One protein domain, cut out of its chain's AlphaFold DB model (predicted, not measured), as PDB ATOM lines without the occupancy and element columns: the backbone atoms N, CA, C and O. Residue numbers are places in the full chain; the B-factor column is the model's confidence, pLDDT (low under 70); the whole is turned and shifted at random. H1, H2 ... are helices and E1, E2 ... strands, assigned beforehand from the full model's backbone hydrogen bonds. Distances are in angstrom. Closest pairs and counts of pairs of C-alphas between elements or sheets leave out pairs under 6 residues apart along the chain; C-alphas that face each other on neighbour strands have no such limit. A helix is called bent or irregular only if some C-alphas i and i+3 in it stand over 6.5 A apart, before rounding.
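What this domain is: This is residues 26 to 214 of the 214 residues of an uncharacterized protein of Reichenbachiella agariperforans (UniProt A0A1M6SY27). One large, strongly twisted sheet folds back on itself, with E9, E7 and E8 facing the broad leaf that runs from E6 to E11, and with the bent E10 as the hinge. The long link of residues 113 to 127 reaches in toward the middle of the domain, and the small helix H1 sits at the sheet's level beside E2. The printed part has 189 residues, mostly strand, in the order E1 E2 E3 H1 E4 to E13. The mixed sheet runs E6 E5 E4 E3 E2 E1 E13 E12 E11 E10 E9 E7 E8. The whole is compact, with a radius of gyration of the C-alphas of 15.9 A and spans of 48 by 41 by 33 A.

Where its parts are: Residues 26 to 41 hold no named element. E1, residues 42 to 51, begins at C-alpha 42 (27.505, -48.465, 31.340) and is 28.7 A long. E2, residues 60 to 73, spans 36.7 A and bends by 55 degrees at residue 63. E3 is residues 76 to 83, H1 88 to 91, E4 99 to 106, E5 109 to 112, E6 128 to 130, E7 137 to 142 and E8 145 to 148. E9, residues 158 to 166, bends by 84 degrees at residue 162, and E10, residues 169 to 178, by 95 degrees at residue 173. E11 is residues 187 to 193, E12 196 to 204, 25.5 A long, and E13 207 to 213, ending at C-alpha 213 (28.833, -46.320, 20.733).

How they stand to each other: The folded sheet, one sheet bent back into two leaves, has edge strands E6 and E8. Its meanders, each strand the antiparallel neighbour of the one before, are E1 E2 E3, E4 E5 E6 and E9 to E13. In the hairpin E1 and E2, N 45 and O 66 are 2.8 A apart, within hydrogen-bond range. E1 and E13 are antiparallel, with N 46 and O 212 at 2.9 A. E4 is staggered: residues 99 to 102 pair with E3, N 101 to O 79 at 2.8 A, and 103 to 106 with E5, N 106 to O 109 at 2.9 A. E9 and E7 are parallel at 25 degrees, with N 139 and O 160 at 2.8 A. In the hairpin E10 and E11, N 175 and O 192 are 2.8 A apart. H1, too short for an O i to N i+4 pair, comes closest to E2 at the C-alphas of Asp 64 and Thr 88, 5.2 A. E6 and E9 are apart, only just, at 8.3 A.

The domain as a whole: The C-alphas of Asn 74 and Asp 150, the two farthest apart, are 48.0 A apart. The printed part has no cut; E5 to E6 is the long link. Mean pLDDT of the printed part is 87.5; residues 57 to 59, 93 to 96 and 180 to 185 are among those under 70.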
ATOM      1  N   TYR A  26      21.455 -52.949  21.577       64.44
ATOM      2  CA  TYR A  26      21.849 -52.937  22.979       64.44
ATOM      3  C   TYR A  26      21.275 -51.682  23.634       64.44
ATOM      4  O   TYR A  26      21.886 -50.616  23.631       64.44
ATOM      5  N   TYR A  27      20.071 -51.791  24.189       70.19
ATOM      6  CA  TYR A  27      19.512 -50.736  25.015       70.19
ATOM      7  C   TYR A  27      20.303 -50.656  26.320       70.19
ATOM      8  O   TYR A  27      20.273 -51.591  27.121       70.19
ATOM      9  N   THR A  28      20.996 -49.539  26.551       74.44
ATOM     10  CA  THR A  28      21.654 -49.287  27.835       74.44
ATOM     11  C   THR A  28      20.767 -48.402  28.712       74.44
ATOM     12  O   THR A  28      20.696 -47.197  28.470       74.44
ATOM     13  N   PRO A  29      20.084 -48.954  29.734       77.31
ATOM     14  CA  PRO A  29      19.144 -48.197  30.567       77.31
ATOM     15  C   PRO A  29      19.793 -47.061  31.368       77.31
ATOM     16  O   PRO A  29      19.086 -46.159  31.807       77.31
ATOM     17  N   ASN A  30      21.112 -47.107  31.570       94.00
ATOM     18  CA  ASN A  30      21.873 -46.127  32.339       94.00
ATOM     19  C   ASN A  30      23.227 -45.858  31.652       94.00
ATOM     20  O   ASN A  30      24.232 -46.451  32.053       94.00
ATOM     21  N   PRO A  31      23.259 -45.061  30.565       96.31
ATOM     22  CA  PRO A  31      24.490 -44.765  29.850       96.31
ATOM     23  C   PRO A  31      25.516 -44.066  30.750       96.31
ATOM     24  O   PRO A  31      25.145 -43.290  31.624       96.31
ATOM     25  N   VAL A  32      26.805 -44.291  30.492       97.25
ATOM     26  CA  VAL A  32      27.885 -43.455  31.061       97.25
ATOM     27  C   VAL A  32      27.643 -41.987  30.714       97.25
ATOM     28  O   VAL A  32      27.666 -41.630  29.533       97.25
ATOM     29  N   ASP A  33      27.458 -41.172  31.750       96.94
ATOM     30  CA  ASP A  33      27.392 -39.714  31.703       96.94
ATOM     31  C   ASP A  33      28.710 -39.178  32.268       96.94
ATOM     32  O   ASP A  33      29.046 -39.412  33.426       96.94
ATOM     33  N   LEU A  34      29.494 -38.494  31.438       96.31
ATOM     34  CA  LEU A  34      30.801 -37.985  31.852       96.31
ATOM     35  C   LEU A  34      30.674 -36.752  32.751       96.31
ATOM     36  O   LEU A  34      31.587 -36.480  33.522       96.31
ATOM     37  N   SER A  35      29.566 -36.013  32.666       95.88
ATOM     38  CA  SER A  35      29.316 -34.829  33.492       95.88
ATOM     39  C   SER A  35      28.795 -35.155  34.884       95.88
ATOM     40  O   SER A  35      29.018 -34.389  35.820       95.88
ATOM     41  N   LEU A  36      28.126 -36.297  35.021       96.44
ATOM     42  CA  LEU A  36      27.611 -36.823  36.282       96.44
ATOM     43  C   LEU A  36      27.952 -38.317  36.393       96.44
ATOM     44  O   LEU A  36      27.047 -39.161  36.365       96.44
ATOM     45  N   PRO A  37      29.251 -38.661  36.492       96.06
ATOM     46  CA  PRO A  37      29.675 -40.047  36.542       96.06
ATOM     47  C   PRO A  37      29.218 -40.684  37.855       96.06
ATOM     48  O   PRO A  37      29.430 -40.136  38.938       96.06
ATOM     49  N   ALA A  38      28.596 -41.853  37.753       97.00
ATOM     50  CA  ALA A  38      28.061 -42.575  38.900       97.00
ATOM     51  C   ALA A  38      28.217 -44.088  38.733       97.00
ATOM     52  O   ALA A  38      28.179 -44.608  37.615       97.00
ATOM     53  N   ASP A  39      28.360 -44.788  39.860       97.50
ATOM     54  CA  ASP A  39      28.388 -46.250  39.908       97.50
ATOM     55  C   ASP A  39      27.176 -46.867  39.187       97.50
ATOM     56  O   ASP A  39      26.047 -46.369  39.263       97.50
ATOM     57  N   GLY A  40      27.420 -47.952  38.450       96.25
ATOM     58  CA  GLY A  40      26.382 -48.689  37.728       96.25
ATOM     59  C   GLY A  40      25.969 -48.084  36.382       96.25
ATOM     60  O   GLY A  40      25.036 -48.588  35.750       96.25
ATOM     61  N   GLN A  41      26.630 -47.023  35.915       97.94
ATOM     62  CA  GLN A  41      26.500 -46.561  34.531       97.94
ATOM     63  C   GLN A  41      27.315 -47.448  33.580       97.94
ATOM     64  O   GLN A  41      28.416 -47.876  33.917       97.94
ATOM     65  N   ALA A  42      26.810 -47.694  32.371       97.19
ATOM     66  CA  ALA A  42      27.505 -48.465  31.340       97.19
ATOM     67  C   ALA A  42      27.210 -47.914  29.942       97.19
ATOM     68  O   ALA A  42      26.131 -47.415  29.704       97.19
ATOM     69  N   SER A  43      28.138 -47.979  28.993       96.69
ATOM     70  CA  SER A  43      27.884 -47.736  27.564       96.69
ATOM     71  C   SER A  43      28.478 -48.883  26.758       96.69
ATOM     72  O   SER A  43      29.576 -49.341  27.073       96.69
ATOM     73  N   HIS A  44      27.784 -49.315  25.706       94.56
ATOM     74  CA  HIS A  44      28.267 -50.372  24.820       94.56
ATOM     75  C   HIS A  44      28.782 -49.801  23.506       94.56
ATOM     76  O   HIS A  44      28.252 -48.824  22.977       94.56
ATOM     77  N   TYR A  45      29.813 -50.442  22.980       93.75
ATOM     78  CA  TYR A  45      30.479 -50.070  21.749       93.75
ATOM     79  C   TYR A  45      30.643 -51.301  20.882       93.75
ATOM     80  O   TYR A  45      30.860 -52.407  21.381       93.75
ATOM     81  N   ILE A  46      30.603 -51.087  19.577       91.62
ATOM     82  CA  ILE A  46      30.938 -52.103  18.593       91.62
ATOM     83  C   ILE A  46      32.206 -51.701  17.859       91.62
ATOM     84  O   ILE A  46      32.415 -50.528  17.521       91.62
ATOM     85  N   ARG A  47      33.072 -52.685  17.637       92.06
ATOM     86  CA  ARG A  47      34.281 -52.490  16.855       92.06
ATOM     87  C   ARG A  47      33.933 -52.482  15.380       92.06
ATOM     88  O   ARG A  47      33.238 -53.374  14.892       92.06
ATOM     89  N   TYR A  48      34.493 -51.529  14.659       90.94
ATOM     90  CA  TYR A  48      34.338 -51.445  13.216       90.94
ATOM     91  C   TYR A  48      35.683 -51.236  12.532       90.94
ATOM     92  O   TYR A  48      36.631 -50.676  13.097       90.94
ATOM     93  N   THR A  49      35.739 -51.682  11.284       91.12
ATOM     94  CA  THR A  49      36.783 -51.310  10.336       91.12
ATOM     95  C   THR A  49      36.150 -50.805   9.051       91.12
ATOM     96  O   THR A  49      35.185 -51.392   8.575       91.12
ATOM     97  N   THR A  50      36.691 -49.717   8.503       91.44
ATOM     98  CA  THR A  50      36.274 -49.165   7.205       91.44
ATOM     99  C   THR A  50      37.442 -48.417   6.542       91.44
ATOM    100  O   THR A  50      38.568 -48.447   7.049       91.44
ATOM    101  N   THR A  51      37.201 -47.752   5.416       91.31
ATOM    102  CA  THR A  51      38.140 -46.855   4.743       91.31
ATOM    103  C   THR A  51      37.599 -45.428   4.694       91.31
ATOM    104  O   THR A  51      36.412 -45.168   4.888       91.31
ATOM    105  N   CYS A  52      38.477 -44.474   4.407       89.06
ATOM    106  CA  CYS A  52      38.094 -43.074   4.238       89.06
ATOM    107  C   CYS A  52      37.191 -42.795   3.031       89.06
ATOM    108  O   CYS A  52      36.543 -41.747   2.995       89.06
ATOM    109  N   GLU A  53      37.157 -43.711   2.064       87.12
ATOM    110  CA  GLU A  53      36.294 -43.639   0.884       87.12
ATOM    111  C   GLU A  53      34.888 -44.188   1.167       87.12
ATOM    112  O   GLU A  53      33.949 -43.818   0.466       87.12
ATOM    113  N   ASP A  54      34.730 -45.007   2.218       83.81
ATOM    114  CA  ASP A  54      33.480 -45.690   2.543       83.81
ATOM    115  C   ASP A  54      32.967 -45.405   3.968       83.81
ATOM    116  O   ASP A  54      32.958 -46.243   4.871       83.81
ATOM    117  N   LEU A  55      32.510 -44.174   4.199       78.00
ATOM    118  CA  LEU A  55      31.991 -43.764   5.514       78.00
ATOM    119  C   LEU A  55      30.577 -44.289   5.809       78.00
ATOM    120  O   LEU A  55      30.119 -44.224   6.954       78.00
ATOM    121  N   THR A  56      29.870 -44.739   4.771       70.19
ATOM    122  CA  THR A  56      28.440 -45.088   4.808       70.19
ATOM    123  C   THR A  56      28.130 -46.515   4.366       70.19
ATOM    124  O   THR A  56      26.979 -46.920   4.502       70.19
ATOM    125  N   GLY A  57      29.086 -47.238   3.787       63.81
ATOM    126  CA  GLY A  57      28.888 -48.556   3.188       63.81
ATOM    127  C   GLY A  57      29.162 -49.712   4.139       63.81
ATOM    128  O   GLY A  57      28.714 -49.695   5.287       63.81
ATOM    129  N   GLU A  58      29.815 -50.757   3.627       58.28
ATOM    130  CA  GLU A  58      29.913 -52.073   4.266       58.28
ATOM    131  C   GLU A  58      30.904 -52.043   5.431       58.28
ATOM    132  O   GLU A  58      32.069 -52.420   5.332       58.28
ATOM    133  N   LEU A  59      30.418 -51.572   6.575       67.69
ATOM    134  CA  LEU A  59      31.109 -51.711   7.844       67.69
ATOM    135  C   LEU A  59      31.376 -53.182   8.116       67.69
ATOM    136  O   LEU A  59      30.461 -53.959   8.390       67.69
ATOM    137  N   GLU A  60      32.652 -53.545   8.147       71.88
ATOM    138  CA  GLU A  60      33.050 -54.800   8.760       71.88
ATOM    139  C   GLU A  60      32.944 -54.630  10.278       71.88
ATOM    140  O   GLU A  60      33.899 -54.226  10.957       71.88
ATOM    141  N   TYR A  61      31.765 -54.929  10.823       71.12
ATOM    142  CA  TYR A  61      31.626 -55.180  12.248       71.12
ATOM    143  C   TYR A  61      32.419 -56.437  12.569       71.12
ATOM    144  O   TYR A  61      32.094 -57.538  12.130       71.12
ATOM    145  N   ARG A  62      33.493 -56.280  13.339       68.25
ATOM    146  CA  ARG A  62      34.435 -57.374  13.613       68.25
ATOM    147  C   ARG A  62      33.904 -58.388  14.634       68.25
ATOM    148  O   ARG A  62      34.696 -59.134  15.189       68.25
ATOM    149  N   GLY A  63      32.604 -58.356  14.940       75.25
ATOM    150  CA  GLY A  63      31.970 -59.117  16.022       75.25
ATOM    151  C   GLY A  63      32.368 -58.654  17.428       75.25
ATOM    152  O   GLY A  63      31.691 -58.981  18.396       75.25
ATOM    153  N   ASP A  64      33.439 -57.867  17.561       86.56
ATOM    154  CA  ASP A  64      33.899 -57.372  18.848       86.56
ATOM    155  C   ASP A  64      32.971 -56.302  19.427       86.56
ATOM    156  O   ASP A  64      32.654 -55.298  18.782       86.56
ATOM    157  N   THR A  65      32.601 -56.485  20.690       91.81
ATOM    158  CA  THR A  65      31.773 -55.550  21.455       91.81
ATOM    159  C   THR A  65      32.431 -55.267  22.796       91.81
ATOM    160  O   THR A  65      32.934 -56.173  23.459       91.81
ATOM    161  N   LEU A  66      32.428 -54.001  23.197       93.69
ATOM    162  CA  LEU A  66      33.098 -53.503  24.392       93.69
ATOM    163  C   LEU A  66      32.092 -52.769  25.273       93.69
ATOM    164  O   LEU A  66      31.235 -52.042  24.774       93.69
ATOM    165  N   THR A  67      32.212 -52.932  26.583       95.31
ATOM    166  CA  THR A  67      31.482 -52.135  27.567       95.31
ATOM    167  C   THR A  67      32.451 -51.218  28.292       95.31
ATOM    168  O   THR A  67      33.478 -51.681  28.775       95.31
ATOM    169  N   LEU A  68      32.095 -49.936  28.377       96.62
ATOM    170  CA  LEU A  68      32.669 -48.983  29.323       96.62
ATOM    171  C   LEU A  68      31.672 -48.815  30.467       96.62
ATOM    172  O   LEU A  68      30.597 -48.265  30.237       96.62
ATOM    173  N   ALA A  69      32.006 -49.268  31.668       97.25
ATOM    174  CA  ALA A  69      31.191 -49.074  32.864       97.25
ATOM    175  C   ALA A  69      31.882 -48.160  33.879       97.25
ATOM    176  O   ALA A  69      33.101 -48.004  33.848       97.25
ATOM    177  N   ILE A  70      31.104 -47.553  34.770       97.50
ATOM    178  CA  ILE A  70      31.619 -46.858  35.949       97.50
ATOM    179  C   ILE A  70      31.357 -47.735  37.166       97.50
ATOM    180  O   ILE A  70      30.230 -48.179  37.388       97.50
ATOM    181  N   SER A  71      32.411 -47.965  37.946       96.94
ATOM    182  CA  SER A  71      32.325 -48.670  39.221       96.94
ATOM    183  C   SER A  71      32.952 -47.871  40.350       96.94
ATOM    184  O   SER A  71      34.030 -47.300  40.158       96.94
ATOM    185  N   GLU A  72      32.364 -47.926  41.536       96.94
ATOM    186  CA  GLU A  72      32.946 -47.374  42.758       96.94
ATOM    187  C   GLU A  72      33.667 -48.455  43.581       96.94
ATOM    188  O   GLU A  72      33.140 -49.541  43.838       96.94
ATOM    189  N   ARG A  73      34.908 -48.181  44.002       95.56
ATOM    190  CA  ARG A  73      35.678 -49.038  44.918       95.56
ATOM    191  C   ARG A  73      36.459 -48.180  45.899       95.56
ATOM    192  O   ARG A  73      37.254 -47.351  45.474       95.56
ATOM    193  N   ASN A  74      36.301 -48.443  47.198       94.69
ATOM    194  CA  ASN A  74      36.977 -47.688  48.262       94.69
ATOM    195  C   ASN A  74      36.798 -46.164  48.089       94.69
ATOM    196  O   ASN A  74      37.784 -45.428  48.062       94.69
ATOM    197  N   ASP A  75      35.552 -45.719  47.890       93.94
ATOM    198  CA  ASP A  75      35.172 -44.309  47.702       93.94
ATOM    199  C   ASP A  75      35.843 -43.618  46.494       93.94
ATOM    200  O   ASP A  75      35.973 -42.396  46.444       93.94
ATOM    201  N   SER A  76      36.321 -44.401  45.522       95.19
ATOM    202  CA  SER A  76      36.950 -43.913  44.290       95.19
ATOM    203  C   SER A  76      36.226 -44.473  43.070       95.19
ATOM    204  O   SER A  76      35.843 -45.646  43.054       95.19
ATOM    205  N   LEU A  77      36.059 -43.648  42.036       96.31
ATOM    206  CA  LEU A  77      35.420 -44.049  40.785       96.31
ATOM    207  C   LEU A  77      36.446 -44.574  39.779       96.31
ATOM    208  O   LEU A  77      37.579 -44.097  39.675       96.31
ATOM    209  N   PHE A  78      36.016 -45.572  39.016       96.62
ATOM    210  CA  PHE A  78      36.819 -46.198  37.982       96.62
ATOM    211  C   PHE A  78      36.008 -46.383  36.713       96.62
ATOM    212  O   PHE A  78      34.855 -46.811  36.771       96.62
ATOM    213  N   PHE A  79      36.646 -46.156  35.569       96.38
ATOM    214  CA  PHE A  79      36.192 -46.718  34.311       96.38
ATOM    215  C   PHE A  79      36.603 -48.186  34.238       96.38
ATOM    216  O   PHE A  79      37.736 -48.547  34.557       96.38
ATOM    217  N   GLN A  80      35.670 -49.025  33.813       95.88
ATOM    218  CA  GLN A  80      35.851 -50.448  33.585       95.88
ATOM    219  C   GLN A  80      35.639 -50.733  32.107       95.88
ATOM    220  O   GLN A  80      34.547 -50.510  31.590       95.88
ATOM    221  N   GLU A  81      36.663 -51.246  31.438       95.12
ATOM    222  CA  GLU A  81      36.582 -51.676  30.048       95.12
ATOM    223  C   GLU A  81      36.654 -53.196  29.976       95.12
ATOM    224  O   GLU A  81      37.604 -53.810  30.465       95.12
ATOM    225  N   TYR A  82      35.641 -53.815  29.375       93.56
ATOM    226  CA  TYR A  82      35.606 -55.261  29.181       93.56
ATOM    227  C   TYR A  82      34.814 -55.636  27.932       93.56
ATOM    228  O   TYR A  82      33.812 -55.005  27.583       93.56
ATOM    229  N   TYR A  83      35.270 -56.681  27.249       92.06
ATOM    230  CA  TYR A  83      34.554 -57.242  26.111       92.06
ATOM    231  C   TYR A  83      33.264 -57.922  26.576       92.06
ATOM    232  O   TYR A  83      33.225 -58.533  27.646       92.06
ATOM    233  N   THR A  84      32.191 -57.823  25.789       88.56
ATOM    234  CA  THR A  84      30.963 -58.567  26.108       88.56
ATOM    235  C   THR A  84      31.134 -60.049  25.775       88.56
ATOM    236  O   THR A  84      31.985 -60.420  24.969       88.56
ATOM    237  N   GLN A  85      30.272 -60.899  26.335       84.06
ATOM    238  CA  GLN A  85      30.284 -62.343  26.066       84.06
ATOM    239  C   GLN A  85      30.072 -62.701  24.587       84.06
ATOM    240  O   GLN A  85      30.432 -63.796  24.166       84.06
ATOM    241  N   LEU A  86      29.490 -61.788  23.804       78.69
ATOM    242  CA  LEU A  86      29.251 -61.961  22.371       78.69
ATOM    243  C   LEU A  86      30.430 -61.480  21.512       78.69
ATOM    244  O   LEU A  86      30.436 -61.695  20.305       78.69
ATOM    245  N   SER A  87      31.438 -60.850  22.119       81.25
ATOM    246  CA  SER A  87      32.632 -60.385  21.419       81.25
ATOM    247  C   SER A  87      33.483 -61.554  20.932       81.25
ATOM    248  O   SER A  87      33.802 -62.455  21.708       81.25
ATOM    249  N   THR A  88      33.964 -61.502  19.691       80.31
ATOM    250  CA  THR A  88      34.918 -62.494  19.162       80.31
ATOM    251  C   THR A  88      36.195 -62.568  20.011       80.31
ATOM    252  O   THR A  88      36.654 -63.653  20.354       80.31
ATOM    253  N   ALA A  89      36.728 -61.426  20.455       77.25
ATOM    254  CA  ALA A  89      37.865 -61.363  21.374       77.25
ATOM    255  C   ALA A  89      37.621 -62.057  22.733       77.25
ATOM    256  O   ALA A  89      38.575 -62.558  23.331       77.25
ATOM    257  N   TYR A  90      36.365 -62.105  23.197       77.19
ATOM    258  CA  TYR A  90      35.973 -62.786  24.434       77.19
ATOM    259  C   TYR A  90      35.852 -64.300  24.217       77.19
ATOM    260  O   TYR A  90      36.380 -65.082  25.004       77.19
ATOM    261  N   THR A  91      35.180 -64.721  23.141       74.69
ATOM    262  CA  THR A  91      34.901 -66.140  22.855       74.69
ATOM    263  C   THR A  91      36.119 -66.922  22.368       74.69
ATOM    264  O   THR A  91      36.163 -68.137  22.529       74.69
ATOM    265  N   GLU A  92      37.123 -66.244  21.811       76.31
ATOM    266  CA  GLU A  92      38.400 -66.850  21.414       76.31
ATOM    267  C   GLU A  92      39.442 -66.906  22.554       76.31
ATOM    268  O   GLU A  92      40.619 -67.140  22.282       76.31
ATOM    269  N   ASP A  93      39.042 -66.663  23.812       61.59
ATOM    270  CA  ASP A  93      39.907 -66.639  25.011       61.59
ATOM    271  C   ASP A  93      41.108 -65.673  24.914       61.59
ATOM    272  O   ASP A  93      42.104 -65.814  25.626       61.59
ATOM    273  N   LYS A  94      41.044 -64.671  24.028       63.19
ATOM    274  CA  LYS A  94      42.176 -63.767  23.774       63.19
ATOM    275  C   LYS A  94      42.269 -62.644  24.796       63.19
ATOM    276  O   LYS A  94      43.384 -62.256  25.140       63.19
ATOM    277  N   ILE A  95      41.138 -62.095  25.245       65.94
ATOM    278  CA  ILE A  95      41.108 -60.983  26.203       65.94
ATOM    279  C   ILE A  95      39.862 -61.100  27.090       65.94
ATOM    280  O   ILE A  95      38.761 -60.738  26.680       65.94
ATOM    281  N   GLN A  96      40.045 -61.600  28.313       65.75
ATOM    282  CA  GLN A  96      38.980 -61.703  29.323       65.75
ATOM    283  C   GLN A  96      39.142 -60.700  30.473       65.75
ATOM    284  O   GLN A  96      38.211 -60.495  31.252       65.75
ATOM    285  N   ASP A  97      40.308 -60.063  30.585       80.50
ATOM    286  CA  ASP A  97      40.606 -59.195  31.717       80.50
ATOM    287  C   ASP A  97      39.873 -57.857  31.600       80.50
ATOM    288  O   ASP A  97      39.924 -57.173  30.576       80.50
ATOM    289  N   THR A  98      39.203 -57.473  32.687       90.50
ATOM    290  CA  THR A  98      38.643 -56.129  32.835       90.50
ATOM    291  C   THR A  98      39.773 -55.141  33.074       90.50
ATOM    292  O   THR A  98      40.545 -55.285  34.025       90.50
ATOM    293  N   ILE A  99      39.838 -54.110  32.242       92.06
ATOM    294  CA  ILE A  99      40.789 -53.018  32.404       92.06
ATOM    295  C   ILE A  99      40.138 -51.957  33.283       92.06
ATOM    296  O   ILE A  99      39.021 -51.516  33.024       92.06
ATOM    297  N   MET A 100      40.828 -51.582  34.356       93.06
ATOM    298  CA  MET A 100      40.354 -50.607  35.333       93.06
ATOM    299  C   MET A 100      41.177 -49.330  35.195       93.06
ATOM    300  O   MET A 100      42.397 -49.367  35.358       93.06
ATOM    301  N   HIS A 101      40.517 -48.199  34.976       92.19
ATOM    302  CA  HIS A 101      41.153 -46.888  34.950       92.19
ATOM    303  C   HIS A 101      40.577 -46.034  36.070       92.19
ATOM    304  O   HIS A 101      39.394 -45.699  36.054       92.19
ATOM    305  N   HIS A 102      41.407 -45.684  37.051       93.19
ATOM    306  CA  HIS A 102      41.031 -44.670  38.030       93.19
ATOM    307  C   HIS A 102      40.843 -43.329  37.319       93.19
ATOM    308  O   HIS A 102      41.671 -42.964  36.474       93.19
ATOM    309  N   PHE A 103      39.784 -42.601  37.670       94.44
ATOM    310  CA  PHE A 103      39.613 -41.232  37.216       94.44
ATOM    311  C   PHE A 103      39.214 -40.298  38.354       94.44
ATOM    312  O   PHE A 103      38.500 -40.675  39.279       94.44
ATOM    313  N   GLU A 104      39.682 -39.058  38.261       95.31
ATOM    314  CA  GLU A 104      39.378 -37.991  39.211       95.31
ATOM    315  C   GLU A 104      38.528 -36.932  38.511       95.31
ATOM    316  O   GLU A 104      38.802 -36.570  37.364       95.31
ATOM    317  N   ILE A 105      37.518 -36.412  39.207       94.19
ATOM    318  CA  ILE A 105      36.785 -35.227  38.757       94.19
ATOM    319  C   ILE A 105      37.542 -34.010  39.280       94.19
ATOM    320  O   ILE A 105      37.646 -33.811  40.493       94.19
ATOM    321  N   VAL A 106      38.075 -33.197  38.374       93.56
ATOM    322  CA  VAL A 106      38.792 -31.965  38.712       93.56
ATOM    323  C   VAL A 106      38.042 -30.806  38.081       93.56
ATOM    324  O   VAL A 106      38.008 -30.665  36.863       93.56
ATOM    325  N   GLU A 107      37.412 -29.991  38.926       89.62
ATOM    326  CA  GLU A 107      36.473 -28.943  38.510       89.62
ATOM    327  C   GLU A 107      35.301 -29.527  37.702       89.62
ATOM    328  O   GLU A 107      34.355 -30.030  38.302       89.62
ATOM    329  N   ASN A 108      35.374 -29.493  36.369       88.56
ATOM    330  CA  ASN A 108      34.376 -30.052  35.450       88.56
ATOM    331  C   ASN A 108      34.999 -31.005  34.415       88.56
ATOM    332  O   ASN A 108      34.375 -31.295  33.397       88.56
ATOM    333  N   ASP A 109      36.230 -31.451  34.647       93.25
ATOM    334  CA  ASP A 109      36.983 -32.300  33.735       93.25
ATOM    335  C   ASP A 109      37.297 -33.649  34.392       93.25
ATOM    336  O   ASP A 109      37.238 -33.796  35.617       93.25
ATOM    337  N   LEU A 110      37.629 -34.649  33.571       93.88
ATOM    338  CA  LEU A 110      37.969 -35.992  34.044       93.88
ATOM    339  C   LEU A 110      39.443 -36.287  33.792       93.88
ATOM    340  O   LEU A 110      39.873 -36.338  32.641       93.88
ATOM    341  N   LEU A 111      40.206 -36.527  34.853       94.06
ATOM    342  CA  LEU A 111      41.614 -36.908  34.779       94.06
ATOM    343  C   LEU A 111      41.761 -38.436  34.800       94.06
ATOM    344  O   LEU A 111      41.419 -39.064  35.795       94.06
ATOM    345  N   ILE A 112      42.320 -39.024  33.739       91.38
ATOM    346  CA  ILE A 112      42.524 -40.467  33.528       91.38
ATOM    347  C   ILE A 112      44.027 -40.752  33.356       91.38
ATOM    348  O   ILE A 112      44.579 -40.640  32.256       91.38
ATOM    349  N   ARG A 113      44.697 -41.135  34.450       79.38
ATOM    350  CA  ARG A 113      46.171 -41.242  34.518       79.38
ATOM    351  C   ARG A 113      46.751 -42.454  33.769       79.38
ATOM    352  O   ARG A 113      47.783 -42.334  33.123       79.38
ATOM    353  N   ASP A 114      46.071 -43.602  33.788       79.94
ATOM    354  CA  ASP A 114      46.614 -44.875  33.278       79.94
ATOM    355  C   ASP A 114      45.865 -45.395  32.042       79.94
ATOM    356  O   ASP A 114      45.362 -46.519  32.017       79.94
ATOM    357  N   ARG A 115      45.750 -44.575  30.992       82.75
ATOM    358  CA  ARG A 115      44.922 -44.912  29.814       82.75
ATOM    359  C   ARG A 115      45.625 -45.700  28.710       82.75
ATOM    360  O   ARG A 115      44.969 -46.078  27.748       82.75
ATOM    361  N   LEU A 116      46.929 -45.962  28.809       82.12
ATOM    362  CA  LEU A 116      47.685 -46.636  27.737       82.12
ATOM    363  C   LEU A 116      47.159 -48.041  27.407       82.12
ATOM    364  O   LEU A 116      47.335 -48.516  26.290       82.12
ATOM    365  N   MET A 117      46.501 -48.688  28.370       84.50
ATOM    366  CA  MET A 117      45.881 -50.002  28.190       84.50
ATOM    367  C   MET A 117      44.427 -49.926  27.700       84.50
ATOM    368  O   MET A 117      43.855 -50.953  27.347       84.50
ATOM    369  N   SER A 118      43.827 -48.734  27.681       90.31
ATOM    370  CA  SER A 118      42.427 -48.533  27.303       90.31
ATOM    371  C   SER A 118      42.196 -48.870  25.832       90.31
ATOM    372  O   SER A 118      42.980 -48.501  24.964       90.31
ATOM    373  N   GLN A 119      41.077 -49.502  25.508       91.00
ATOM    374  CA  GLN A 119      40.655 -49.679  24.119       91.00
ATOM    375  C   GLN A 119      40.050 -48.395  23.534       91.00
ATOM    376  O   GLN A 119      40.057 -48.211  22.317       91.00
ATOM    377  N   LEU A 120      39.540 -47.506  24.391       92.94
ATOM    378  CA  LEU A 120      38.828 -46.286  24.007       92.94
ATOM    379  C   LEU A 120      39.694 -45.024  24.077       92.94
ATOM    380  O   LEU A 120      39.454 -44.091  23.316       92.94
ATOM    381  N   PHE A 121      40.697 -44.977  24.949       87.94
ATOM    382  CA  PHE A 121      41.437 -43.755  25.272       87.94
ATOM    383  C   PHE A 121      42.940 -43.828  24.940       87.94
ATOM    384  O   PHE A 121      43.618 -42.811  25.071       87.94
ATOM    385  N   TYR A 122      43.486 -44.973  24.495       78.06
ATOM    386  CA  TYR A 122      44.948 -45.180  24.411       78.06
ATOM    387  C   TYR A 122      45.721 -44.149  23.584       78.06
ATOM    388  O   TYR A 122      46.877 -43.872  23.890       78.06
ATOM    389  N   PHE A 123      45.122 -43.615  22.518       70.25
ATOM    390  CA  PHE A 123      45.798 -42.669  21.634       70.25
ATOM    391  C   PHE A 123      45.636 -41.221  22.087       70.25
ATOM    392  O   PHE A 123      46.218 -40.358  21.454       70.25
ATOM    393  N   TYR A 124      44.862 -40.923  23.135       71.12
ATOM    394  CA  TYR A 124      44.677 -39.554  23.607       71.12
ATOM    395  C   TYR A 124      45.949 -39.053  24.313       71.12
ATOM    396  O   TYR A 124      46.543 -39.775  25.107       71.12
ATOM    397  N   GLY A 125      46.407 -37.838  24.019       69.25
ATOM    398  CA  GLY A 125      47.723 -37.337  24.460       69.25
ATOM    399  C   GLY A 125      47.689 -36.663  25.816       69.25
ATOM    400  O   GLY A 125      48.671 -36.689  26.553       69.25
ATOM    401  N   ASN A 126      46.520 -36.143  26.174       79.00
ATOM    402  CA  ASN A 126      46.258 -35.488  27.441       79.00
ATOM    403  C   ASN A 126      45.537 -36.453  28.390       79.00
ATOM    404  O   ASN A 126      44.654 -37.200  27.986       79.00
ATOM    405  N   ASP A 127      45.900 -36.434  29.667       84.44
ATOM    406  CA  ASP A 127      45.224 -37.217  30.703       84.44
ATOM    407  C   ASP A 127      43.838 -36.680  31.038       84.44
ATOM    408  O   ASP A 127      43.055 -37.367  31.680       84.44
ATOM    409  N   THR A 128      43.503 -35.486  30.564       90.56
ATOM    410  CA  THR A 128      42.290 -34.777  30.953       90.56
ATOM    411  C   THR A 128      41.270 -34.757  29.822       90.56
ATOM    412  O   THR A 128      41.530 -34.219  28.745       90.56
ATOM    413  N   ILE A 129      40.082 -35.310  30.055       91.25
ATOM    414  CA  ILE A 129      38.907 -35.111  29.203       91.25
ATOM    415  C   ILE A 129      38.234 -33.812  29.636       91.25
ATOM    416  O   ILE A 129      37.704 -33.726  30.743       91.25
ATOM    417  N   HIS A 130      38.229 -32.823  28.745       92.31
ATOM    418  CA  HIS A 130      37.647 -31.519  29.031       92.31
ATOM    419  C   HIS A 130      36.170 -31.473  28.633       92.31
ATOM    420  O   HIS A 130      35.844 -31.440  27.444       92.31
ATOM    421  N   LEU A 131      35.248 -31.438  29.598       91.56
ATOM    422  CA  LEU A 131      33.806 -31.467  29.297       91.56
ATOM    423  C   LEU A 131      33.270 -30.089  28.907       91.56
ATOM    424  O   LEU A 131      32.283 -29.971  28.175       91.56
ATOM    425  N   THR A 132      33.944 -29.030  29.361       89.06
ATOM    426  CA  THR A 132      33.586 -27.637  29.073       89.06
ATOM    427  C   THR A 132      34.799 -26.812  28.619       89.06
ATOM    428  O   THR A 132      35.160 -25.830  29.262       89.06
ATOM    429  N   PRO A 133      35.431 -27.151  27.477       83.31
ATOM    430  CA  PRO A 133      36.652 -26.479  27.037       83.31
ATOM    431  C   PRO A 133      36.404 -24.983  26.789       83.31
ATOM    432  O   PRO A 133      35.415 -24.604  26.147       83.31
ATOM    433  N   SER A 134      37.309 -24.148  27.315       73.44
ATOM    434  CA  SER A 134      37.239 -22.676  27.325       73.44
ATOM    435  C   SER A 134      37.602 -22.030  25.982       73.44
ATOM    436  O   SER A 134      37.160 -20.920  25.689       73.44
ATOM    437  N   GLY A 135      38.353 -22.741  25.136       70.88
ATOM    438  CA  GLY A 135      38.600 -22.412  23.734       70.88
ATOM    439  C   GLY A 135      38.040 -23.514  22.841       70.88
ATOM    440  O   GLY A 135      38.358 -24.683  23.033       70.88
ATOM    441  N   ARG A 136      37.177 -23.154  21.886       75.44
ATOM    442  CA  ARG A 136      36.545 -24.108  20.967       75.44
ATOM    443  C   ARG A 136      36.808 -23.687  19.535       75.44
ATOM    444  O   ARG A 136      36.183 -22.758  19.024       75.44
ATOM    445  N   SER A 137      37.730 -24.385  18.889       89.50
ATOM    446  CA  SER A 137      37.897 -24.281  17.447       89.50
ATOM    447  C   SER A 137      36.765 -25.035  16.755       89.50
ATOM    448  O   SER A 137      36.528 -26.210  17.039       89.50
ATOM    449  N   VAL A 138      36.055 -24.371  15.842       92.56
ATOM    450  CA  VAL A 138      35.048 -25.038  15.006       92.56
ATOM    451  C   VAL A 138      35.775 -25.886  13.970       92.56
ATOM    452  O   VAL A 138      36.521 -25.363  13.137       92.56
ATOM    453  N   MET A 139      35.547 -27.191  14.025       94.50
ATOM    454  CA  MET A 139      36.137 -28.167  13.125       94.50
ATOM    455  C   MET A 139      35.097 -28.695  12.150       94.50
ATOM    456  O   MET A 139      33.888 -28.565  12.346       94.50
ATOM    457  N   ARG A 140      35.575 -29.269  11.050       95.75
ATOM    458  CA  ARG A 140      34.716 -29.862  10.025       95.75
ATOM    459  C   ARG A 140      35.253 -31.211   9.618       95.75
ATOM    460  O   ARG A 140      36.454 -31.372   9.429       95.75
ATOM    461  N   GLN A 141      34.354 -32.155   9.415       95.00
ATOM    462  CA  GLN A 141      34.703 -33.409   8.778       95.00
ATOM    463  C   GLN A 141      34.864 -33.209   7.262       95.00
ATOM    464  O   GLN A 141      34.027 -32.565   6.623       95.00
ATOM    465  N   LYS A 142      35.916 -33.787   6.674       93.56
ATOM    466  CA  LYS A 142      36.047 -34.013   5.226       93.56
ATOM    467  C   LYS A 142      36.529 -35.451   5.023       93.56
ATOM    468  O   LYS A 142      37.655 -35.788   5.389       93.56
ATOM    469  N   GLY A 143      35.677 -36.305   4.461       91.81
ATOM    470  CA  GLY A 143      35.949 -37.743   4.449       91.81
ATOM    471  C   GLY A 143      35.970 -38.303   5.880       91.81
ATOM    472  O   GLY A 143      35.165 -37.917   6.720       91.81
ATOM    473  N   CYS A 144      36.919 -39.180   6.182       91.00
ATOM    474  CA  CYS A 144      37.136 -39.717   7.532       91.00
ATOM    475  C   CYS A 144      37.868 -38.767   8.491       91.00
ATOM    476  O   CYS A 144      37.966 -39.060   9.677       91.00
ATOM    477  N   ARG A 145      38.431 -37.667   7.977       93.62
ATOM    478  CA  ARG A 145      39.335 -36.791   8.725       93.62
ATOM    479  C   ARG A 145      38.617 -35.562   9.242       93.62
ATOM    480  O   ARG A 145      37.664 -35.062   8.636       93.62
ATOM    481  N   VAL A 146      39.139 -35.039  10.339       94.06
ATOM    482  CA  VAL A 146      38.707 -33.777  10.921       94.06
ATOM    483  C   VAL A 146      39.670 -32.691  10.462       94.06
ATOM    484  O   VAL A 146      40.870 -32.913  10.362       94.06
ATOM    485  N   PHE A 147      39.140 -31.519  10.138       94.62
ATOM    486  CA  PHE A 147      39.910 -30.375   9.676       94.62
ATOM    487  C   PHE A 147      39.683 -29.179  10.586       94.62
ATOM    488  O   PHE A 147      38.541 -28.828  10.906       94.62
ATOM    489  N   LEU A 148      40.780 -28.500  10.911       92.75
ATOM    490  CA  LEU A 148      40.770 -27.152  11.448       92.75
ATOM    491  C   LEU A 148      41.057 -26.188  10.300       92.75
ATOM    492  O   LEU A 148      42.174 -26.121   9.789       92.75
ATOM    493  N   LYS A 149      40.042 -25.427   9.881       91.31
ATOM    494  CA  LYS A 149      40.105 -24.617   8.652       91.31
ATOM    495  C   LYS A 149      40.402 -25.522   7.438       91.31
ATOM    496  O   LYS A 149      39.536 -26.306   7.048       91.31
ATOM    497  N   ASP A 150      41.605 -25.437   6.872       92.12
ATOM    498  CA  ASP A 150      42.027 -26.177   5.675       92.12
ATOM    499  C   ASP A 150      43.170 -27.169   5.926       92.12
ATOM    500  O   ASP A 150      43.651 -27.796   4.984       92.12
ATOM    501  N   VAL A 151      43.569 -27.360   7.186       91.94
ATOM    502  CA  VAL A 151      44.564 -28.367   7.579       91.94
ATOM    503  C   VAL A 151      43.895 -29.522   8.313       91.94
ATOM    504  O   VAL A 151      42.904 -29.319   9.021       91.94
ATOM    505  N   VAL A 152      44.422 -30.734   8.123       91.25
ATOM    506  CA  VAL A 152      44.001 -31.902   8.907       91.25
ATOM    507  C   VAL A 152      44.289 -31.602  10.373       91.25
ATOM    508  O   VAL A 152      45.368 -31.119  10.717       91.25
ATOM    509  N   PHE A 153      43.295 -31.829  11.217       90.19
ATOM    510  CA  PHE A 153      43.396 -31.615  12.645       90.19
ATOM    511  C   PHE A 153      44.150 -32.786  13.280       90.19
ATOM    512  O   PHE A 153      43.635 -33.898  13.344       90.19
ATOM    513  N   VAL A 154      45.369 -32.515  13.742       85.19
ATOM    514  CA  VAL A 154      46.219 -33.443  14.496       85.19
ATOM    515  C   VAL A 154      46.885 -32.648  15.621       85.19
ATOM    516  O   VAL A 154      47.263 -31.496  15.406       85.19
ATOM    517  N   GLY A 155      47.016 -33.244  16.807       79.19
ATOM    518  CA  GLY A 155      47.698 -32.644  17.963       79.19
ATOM    519  C   GLY A 155      46.772 -32.295  19.130       79.19
ATOM    520  O   GLY A 155      45.609 -32.680  19.140       79.19
ATOM    521  N   ASP A 156      47.302 -31.551  20.103       78.19
ATOM    522  CA  ASP A 156      46.717 -31.384  21.447       78.19
ATOM    523  C   ASP A 156      45.570 -30.356  21.547       78.19
ATOM    524  O   ASP A 156      45.108 -30.036  22.647       78.19
ATOM    525  N   GLU A 157      45.111 -29.789  20.428       85.38
ATOM    526  CA  GLU A 157      43.998 -28.836  20.465       85.38
ATOM    527  C   GLU A 157      42.658 -29.540  20.731       85.38
ATOM    528  O   GLU A 157      42.481 -30.730  20.483       85.38
ATOM    529  N   ILE A 158      41.673 -28.779  21.212       90.25
ATOM    530  CA  ILE A 158      40.319 -29.279  21.463       90.25
ATOM    531  C   ILE A 158      39.349 -28.590  20.510       90.25
ATOM    532  O   ILE A 158      39.253 -27.361  20.446       90.25
ATOM    533  N   GLY A 159      38.621 -29.402  19.754       92.19
ATOM    534  CA  GLY A 159      37.677 -28.957  18.745       92.19
ATOM    535  C   GLY A 159      36.223 -29.164  19.113       92.19
ATOM    536  O   GLY A 159      35.877 -29.897  20.039       92.19
ATOM    537  N   GLN A 160      35.355 -28.543  18.325       94.44
ATOM    538  CA  GLN A 160      33.933 -28.861  18.273       94.44
ATOM    539  C   GLN A 160      33.545 -29.270  16.859       94.44
ATOM    540  O   GLN A 160      33.925 -28.611  15.889       94.44
ATOM    541  N   LEU A 161      32.753 -30.328  16.763       94.31
ATOM    542  CA  LEU A 161      32.125 -30.796  15.539       94.31
ATOM    543  C   LEU A 161      30.613 -30.671  15.672       94.31
ATOM    544  O   LEU A 161      29.998 -31.325  16.516       94.31
ATOM    545  N   ASP A 162      30.004 -29.885  14.790       93.88
ATOM    546  CA  ASP A 162      28.543 -29.806  14.698       93.88
ATOM    547  C   ASP A 162      27.953 -31.129  14.195       93.88
ATOM    548  O   ASP A 162      26.880 -31.553  14.627       93.88
ATOM    549  N   HIS A 163      28.670 -31.790  13.285       94.81
ATOM    550  CA  HIS A 163      28.250 -33.022  12.639       94.81
ATOM    551  C   HIS A 163      29.454 -33.891  12.270       94.81
ATOM    552  O   HIS A 163      30.443 -33.400  11.720       94.81
ATOM    553  N   PHE A 164      29.327 -35.188  12.535       94.69
ATOM    554  CA  PHE A 164      30.260 -36.228  12.136       94.69
ATOM    555  C   PHE A 164      29.484 -37.459  11.661       94.69
ATOM    556  O   PHE A 164      28.598 -37.944  12.362       94.69
ATOM    557  N   LEU A 165      29.815 -37.964  10.479       92.94
ATOM    558  CA  LEU A 165      29.237 -39.161   9.888       92.94
ATOM    559  C   LEU A 165      30.293 -40.257   9.848       92.94
ATOM    560  O   LEU A 165      31.321 -40.123   9.183       92.94
ATOM    561  N   MET A 166      30.025 -41.354  10.535       90.19
ATOM    562  CA  MET A 166      30.870 -42.537  10.494       90.19
ATOM    563  C   MET A 166      30.002 -43.754  10.693       90.19
ATOM    564  O   MET A 166      29.115 -43.743  11.544       90.19
ATOM    565  N   ALA A 167      30.283 -44.813   9.944       82.12
ATOM    566  CA  ALA A 167      29.596 -46.077  10.120       82.12
ATOM    567  C   ALA A 167      28.064 -45.950   9.990       82.12
ATOM    568  O   ALA A 167      27.315 -46.522  10.779       82.12
ATOM    569  N   GLY A 168      27.593 -45.123   9.047       82.44
ATOM    570  CA  GLY A 168      26.164 -44.827   8.873       82.44
ATOM    571  C   GLY A 168      25.508 -44.075  10.045       82.44
ATOM    572  O   GLY A 168      24.333 -43.719   9.957       82.44
ATOM    573  N   LYS A 169      26.247 -43.785  11.125       87.25
ATOM    574  CA  LYS A 169      25.777 -43.046  12.297       87.25
ATOM    575  C   LYS A 169      26.148 -41.576  12.164       87.25
ATOM    576  O   LYS A 169      27.311 -41.214  11.980       87.25
ATOM    577  N   SER A 170      25.132 -40.731  12.273       92.06
ATOM    578  CA  SER A 170      25.297 -39.286  12.362       92.06
ATOM    579  C   SER A 170      25.398 -38.889  13.835       92.06
ATOM    580  O   SER A 170      24.525 -39.214  14.641       92.06
ATOM    581  N   ILE A 171      26.500 -38.239  14.196       94.00
ATOM    582  CA  ILE A 171      26.822 -37.794  15.551       94.00
ATOM    583  C   ILE A 171      26.908 -36.268  15.525       94.00
ATOM    584  O   ILE A 171      27.558 -35.692  14.652       94.00
ATOM    585  N   HIS A 172      26.254 -35.604  16.474       95.12
ATOM    586  CA  HIS A 172      26.109 -34.148  16.471       95.12
ATOM    587  C   HIS A 172      26.661 -33.508  17.736       95.12
ATOM    588  O   HIS A 172      26.578 -34.107  18.806       95.12
ATOM    589  N   HIS A 173      27.138 -32.269  17.614       94.50
ATOM    590  CA  HIS A 173      27.563 -31.419  18.734       94.50
ATOM    591  C   HIS A 173      28.554 -32.119  19.674       94.50
ATOM    592  O   HIS A 173      28.298 -32.289  20.867       94.50
ATOM    593  N   GLN A 174      29.673 -32.574  19.116       95.62
ATOM    594  CA  GLN A 174      30.701 -33.296  19.858       95.62
ATOM    595  C   GLN A 174      31.926 -32.427  20.093       95.62
ATOM    596  O   GLN A 174      32.339 -31.657  19.224       95.62
ATOM    597  N   THR A 175      32.555 -32.623  21.243       94.94
ATOM    598  CA  THR A 175      33.964 -32.302  21.418       94.94
ATOM    599  C   THR A 175      34.786 -33.345  20.679       94.94
ATOM    600  O   THR A 175      34.510 -34.541  20.766       94.94
ATOM    601  N   VAL A 176      35.795 -32.890  19.944       93.69
ATOM    602  CA  VAL A 176      36.754 -33.764  19.277       93.69
ATOM    603  C   VAL A 176      38.155 -33.414  19.722       93.69
ATOM    604  O   VAL A 176      38.524 -32.243  19.813       93.69
ATOM    605  N   VAL A 177      38.932 -34.447  19.989       91.62
ATOM    606  CA  VAL A 177      40.359 -34.336  20.249       91.62
ATOM    607  C   VAL A 177      41.086 -35.298  19.332       91.62
ATOM    608  O   VAL A 177      40.588 -36.387  19.028       91.62
ATOM    609  N   SER A 178      42.250 -34.865  18.873       87.56
ATOM    610  CA  SER A 178      43.204 -35.731  18.212       87.56
ATOM    611  C   SER A 178      44.370 -35.948  19.158       87.56
ATOM    612  O   SER A 178      44.620 -35.153  20.056       87.56
ATOM    613  N   CYS A 179      45.074 -37.051  18.998       75.00
ATOM    614  CA  CYS A 179      46.434 -37.125  19.488       75.00
ATOM    615  C   CYS A 179      47.154 -38.198  18.714       75.00
ATOM    616  O   CYS A 179      46.660 -39.319  18.630       75.00
ATOM    617  N   VAL A 180      48.325 -37.826  18.203       65.06
ATOM    618  CA  VAL A 180      49.410 -38.714  17.808       65.06
ATOM    619  C   VAL A 180      50.717 -37.919  17.944       65.06
ATOM    620  O   VAL A 180      50.742 -36.747  17.570       65.06
ATOM    621  N   PRO A 181      51.820 -38.512  18.436       56.38
ATOM    622  CA  PRO A 181      53.141 -37.938  18.217       56.38
ATOM    623  C   PRO A 181      53.435 -37.990  16.715       56.38
ATOM    624  O   PRO A 181      53.475 -39.092  16.168       56.38
ATOM    625  N   ASP A 182      53.677 -36.842  16.072       54.22
ATOM    626  CA  ASP A 182      53.886 -36.671  14.615       54.22
ATOM    627  C   ASP A 182      54.732 -37.775  13.927       54.22
ATOM    628  O   ASP A 182      54.591 -38.042  12.735       54.22
ATOM    629  N   PHE A 183      55.602 -38.454  14.674       55.97
ATOM    630  CA  PHE A 183      56.506 -39.510  14.224       55.97
ATOM    631  C   PHE A 183      55.852 -40.833  13.779       55.97
ATOM    632  O   PHE A 183      56.514 -41.597  13.077       55.97
ATOM    633  N   PHE A 184      54.606 -41.144  14.164       63.34
ATOM    634  CA  PHE A 184      54.001 -42.464  13.887       63.34
ATOM    635  C   PHE A 184      53.030 -42.517  12.700       63.34
ATOM    636  O   PHE A 184      52.542 -43.605  12.395       63.34
ATOM    637  N   ALA A 185      52.752 -41.392  12.024       66.50
ATOM    638  CA  ALA A 185      51.783 -41.302  10.913       66.50
ATOM    639  C   ALA A 185      50.408 -41.946  11.208       66.50
ATOM    640  O   ALA A 185      49.665 -42.321  10.302       66.50
ATOM    641  N   LEU A 186      50.092 -42.098  12.492       77.19
ATOM    642  CA  LEU A 186      48.791 -42.489  12.988       77.19
ATOM    643  C   LEU A 186      47.958 -41.201  13.033       77.19
ATOM    644  O   LEU A 186      48.468 -40.137  13.372       77.19
ATOM    645  N   GLU A 187      46.682 -41.265  12.703       87.56
ATOM    646  CA  GLU A 187      45.739 -40.203  13.054       87.56
ATOM    647  C   GLU A 187      44.727 -40.825  14.011       87.56
ATOM    648  O   GLU A 187      44.264 -41.938  13.774       87.56
ATOM    649  N   GLY A 188      44.406 -40.158  15.114       90.31
ATOM    650  CA  GLY A 188      43.453 -40.653  16.106       90.31
ATOM    651  C   GLY A 188      42.407 -39.596  16.402       90.31
ATOM    652  O   GLY A 188      42.757 -38.418  16.488       90.31
ATOM    653  N   TYR A 189      41.148 -40.003  16.564       93.31
ATOM    654  CA  TYR A 189      40.059 -39.106  16.941       93.31
ATOM    655  C   TYR A 189      39.197 -39.724  18.038       93.31
ATOM    656  O   TYR A 189      38.697 -40.845  17.909       93.31
ATOM    657  N   LEU A 190      38.999 -38.950  19.102       94.25
ATOM    658  CA  LEU A 190      38.084 -39.250  20.195       94.25
ATOM    659  C   LEU A 190      36.965 -38.206  20.173       94.25
ATOM    660  O   LEU A 190      37.234 -37.008  20.286       94.25
ATOM    661  N   LEU A 191      35.719 -38.650  20.000       95.50
ATOM    662  CA  LEU A 191      34.536 -37.790  19.955       95.50
ATOM    663  C   LEU A 191      33.666 -38.054  21.178       95.50
ATOM    664  O   LEU A 191      33.178 -39.171  21.370       95.50
ATOM    665  N   TYR A 192      33.441 -37.021  21.981       95.62
ATOM    666  CA  TYR A 192      32.692 -37.116  23.229       95.62
ATOM    667  C   TYR A 192      31.869 -35.859  23.506       95.62
ATOM    668  O   TYR A 192      32.068 -34.793  22.926       95.62
ATOM    669  N   SER A 193      30.947 -35.990  24.448       95.69
ATOM    670  CA  SER A 193      30.139 -34.902  24.991       95.69
ATOM    671  C   SER A 193      29.996 -35.094  26.506       95.69
ATOM    672  O   SER A 193      30.362 -36.163  27.004       95.69
ATOM    673  N   PRO A 194      29.423 -34.124  27.243       95.44
ATOM    674  CA  PRO A 194      29.046 -34.322  28.645       95.44
ATOM    675  C   PRO A 194      28.284 -35.637  28.887       95.44
ATOM    676  O   PRO A 194      28.554 -36.330  29.853       95.44
ATOM    677  N   ASN A 195      27.442 -36.061  27.938       95.12
ATOM    678  CA  ASN A 195      26.597 -37.253  28.058       95.12
ATOM    679  C   ASN A 195      27.298 -38.579  27.695       95.12
ATOM    680  O   ASN A 195      26.624 -39.597  27.524       95.12
ATOM    681  N   GLY A 196      28.611 -38.580  27.448       95.81
ATOM    682  CA  GLY A 196      29.340 -39.802  27.103       95.81
ATOM    683  C   GLY A 196      30.252 -39.693  25.888       95.81
ATOM    684  O   GLY A 196      30.102 -38.823  25.022       95.81
ATOM    685  N   LEU A 197      31.157 -40.667  25.806       95.94
ATOM    686  CA  LEU A 197      31.972 -40.954  24.633       95.94
ATOM    687  C   LEU A 197      31.103 -41.552  23.516       95.94
ATOM    688  O   LEU A 197      30.306 -42.455  23.758       95.94
ATOM    689  N   GLN A 198      31.249 -41.050  22.292       95.88
ATOM    690  CA  GLN A 198      30.478 -41.512  21.134       95.88
ATOM    691  C   GLN A 198      31.310 -42.369  20.189       95.88
ATOM    692  O   GLN A 198      30.803 -43.335  19.618       95.88
ATOM    693  N   LEU A 199      32.580 -42.012  20.003       95.00
ATOM    694  CA  LEU A 199      33.457 -42.675  19.052       95.00
ATOM    695  C   LEU A 199      34.919 -42.537  19.470       95.00
ATOM    696  O   LEU A 199      35.344 -41.494  19.961       95.00
ATOM    697  N   SER A 200      35.685 -43.589  19.212       94.44
ATOM    698  CA  SER A 200      37.134 -43.624  19.364       94.44
ATOM    699  C   SER A 200      37.726 -44.413  18.205       94.44
ATOM    700  O   SER A 200      37.402 -45.588  18.046       94.44
ATOM    701  N   HIS A 201      38.545 -43.802  17.352       93.69
ATOM    702  CA  HIS A 201      39.195 -44.544  16.272       93.69
ATOM    703  C   HIS A 201      40.582 -44.032  15.934       93.69
ATOM    704  O   HIS A 201      40.979 -42.929  16.307       93.69
ATOM    705  N   THR A 202      41.280 -44.840  15.147       92.06
ATOM    706  CA  THR A 202      42.507 -44.453  14.471       92.06
ATOM    707  C   THR A 202      42.424 -44.695  12.974       92.06
ATOM    708  O   THR A 202      41.635 -45.519  12.504       92.06
ATOM    709  N   ILE A 203      43.251 -43.963  12.235       91.12
ATOM    710  CA  ILE A 203      43.391 -44.009  10.788       91.12
ATOM    711  C   ILE A 203      44.864 -44.264  10.467       91.12
ATOM    712  O   ILE A 203      45.747 -43.542  10.932       91.12
ATOM    713  N   ILE A 204      45.123 -45.301   9.673       89.88
ATOM    714  CA  ILE A 204      46.452 -45.666   9.168       89.88
ATOM    715  C   ILE A 204      46.298 -45.993   7.688       89.88
ATOM    716  O   ILE A 204      45.568 -46.920   7.348       89.88
ATOM    717  N   ASN A 205      46.995 -45.271   6.804       89.69
ATOM    718  CA  ASN A 205      46.912 -45.481   5.349       89.69
ATOM    719  C   ASN A 205      45.453 -45.534   4.842       89.69
ATOM    720  O   ASN A 205      45.058 -46.489   4.177       89.69
ATOM    721  N   ASP A 206      44.638 -44.555   5.251       90.75
ATOM    722  CA  ASP A 206      43.198 -44.444   4.950       90.75
ATOM    723  C   ASP A 206      42.307 -45.592   5.457       90.75
ATOM    724  O   ASP A 206      41.097 -45.595   5.214       90.75
ATOM    725  N   ARG A 207      42.867 -46.540   6.214       91.06
ATOM    726  CA  ARG A 207      42.124 -47.587   6.914       91.06
ATOM    727  C   ARG A 207      41.780 -47.126   8.321       91.06
ATOM    728  O   ARG A 207      42.665 -46.764   9.091       91.06
ATOM    729  N   ILE A 208      40.503 -47.215   8.667       92.12
ATOM    730  CA  ILE A 208      39.961 -46.841   9.970       92.12
ATOM    731  C   ILE A 208      39.760 -48.100  10.807       92.12
ATOM    732  O   ILE A 208      39.244 -49.110  10.320       92.12
ATOM    733  N   THR A 209      40.157 -48.052  12.073       91.38
ATOM    734  CA  THR A 209      39.795 -49.059  13.078       91.38
ATOM    735  C   THR A 209      39.408 -48.354  14.363       91.38
ATOM    736  O   THR A 209      40.145 -47.496  14.847       91.38
ATOM    737  N   GLY A 210      38.270 -48.728  14.938       92.62
ATOM    738  CA  GLY A 210      37.848 -48.128  16.192       92.62
ATOM    739  C   GLY A 210      36.575 -48.710  16.769       92.62
ATOM    740  O   GLY A 210      36.122 -49.787  16.386       92.62
ATOM    741  N   TRP A 211      36.024 -47.943  17.695       94.31
ATOM    742  CA  TRP A 211      34.859 -48.224  18.506       94.31
ATOM    743  C   TRP A 211      33.833 -47.122  18.298       94.31
ATOM    744  O   TRP A 211      34.161 -45.933  18.349       94.31
ATOM    745  N   ILE A 212      32.591 -47.510  18.049       93.44
ATOM    746  CA  ILE A 212      31.463 -46.585  17.983       93.44
ATOM    747  C   ILE A 212      30.420 -47.022  18.998       93.44
ATOM    748  O   ILE A 212      30.138 -48.215  19.122       93.44
ATOM    749  N   LYS A 213      29.893 -46.062  19.759       93.75
ATOM    750  CA  LYS A 213      28.833 -46.320  20.733       93.75
ATOM    751  C   LYS A 213      27.619 -46.868  19.990       93.75
ATOM    752  O   LYS A 213      27.272 -46.318  18.941       93.75
ATOM    753  N   LEU A 214      27.000 -47.918  20.519       89.62
ATOM    754  CA  LEU A 214      25.741 -48.467  20.012       89.62
ATOM    755  C   LEU A 214      24.598 -47.495  20.329       89.62
ATOM    756  O   LEU A 214      24.505 -47.031  21.487       89.62
TER     757      LEU A 214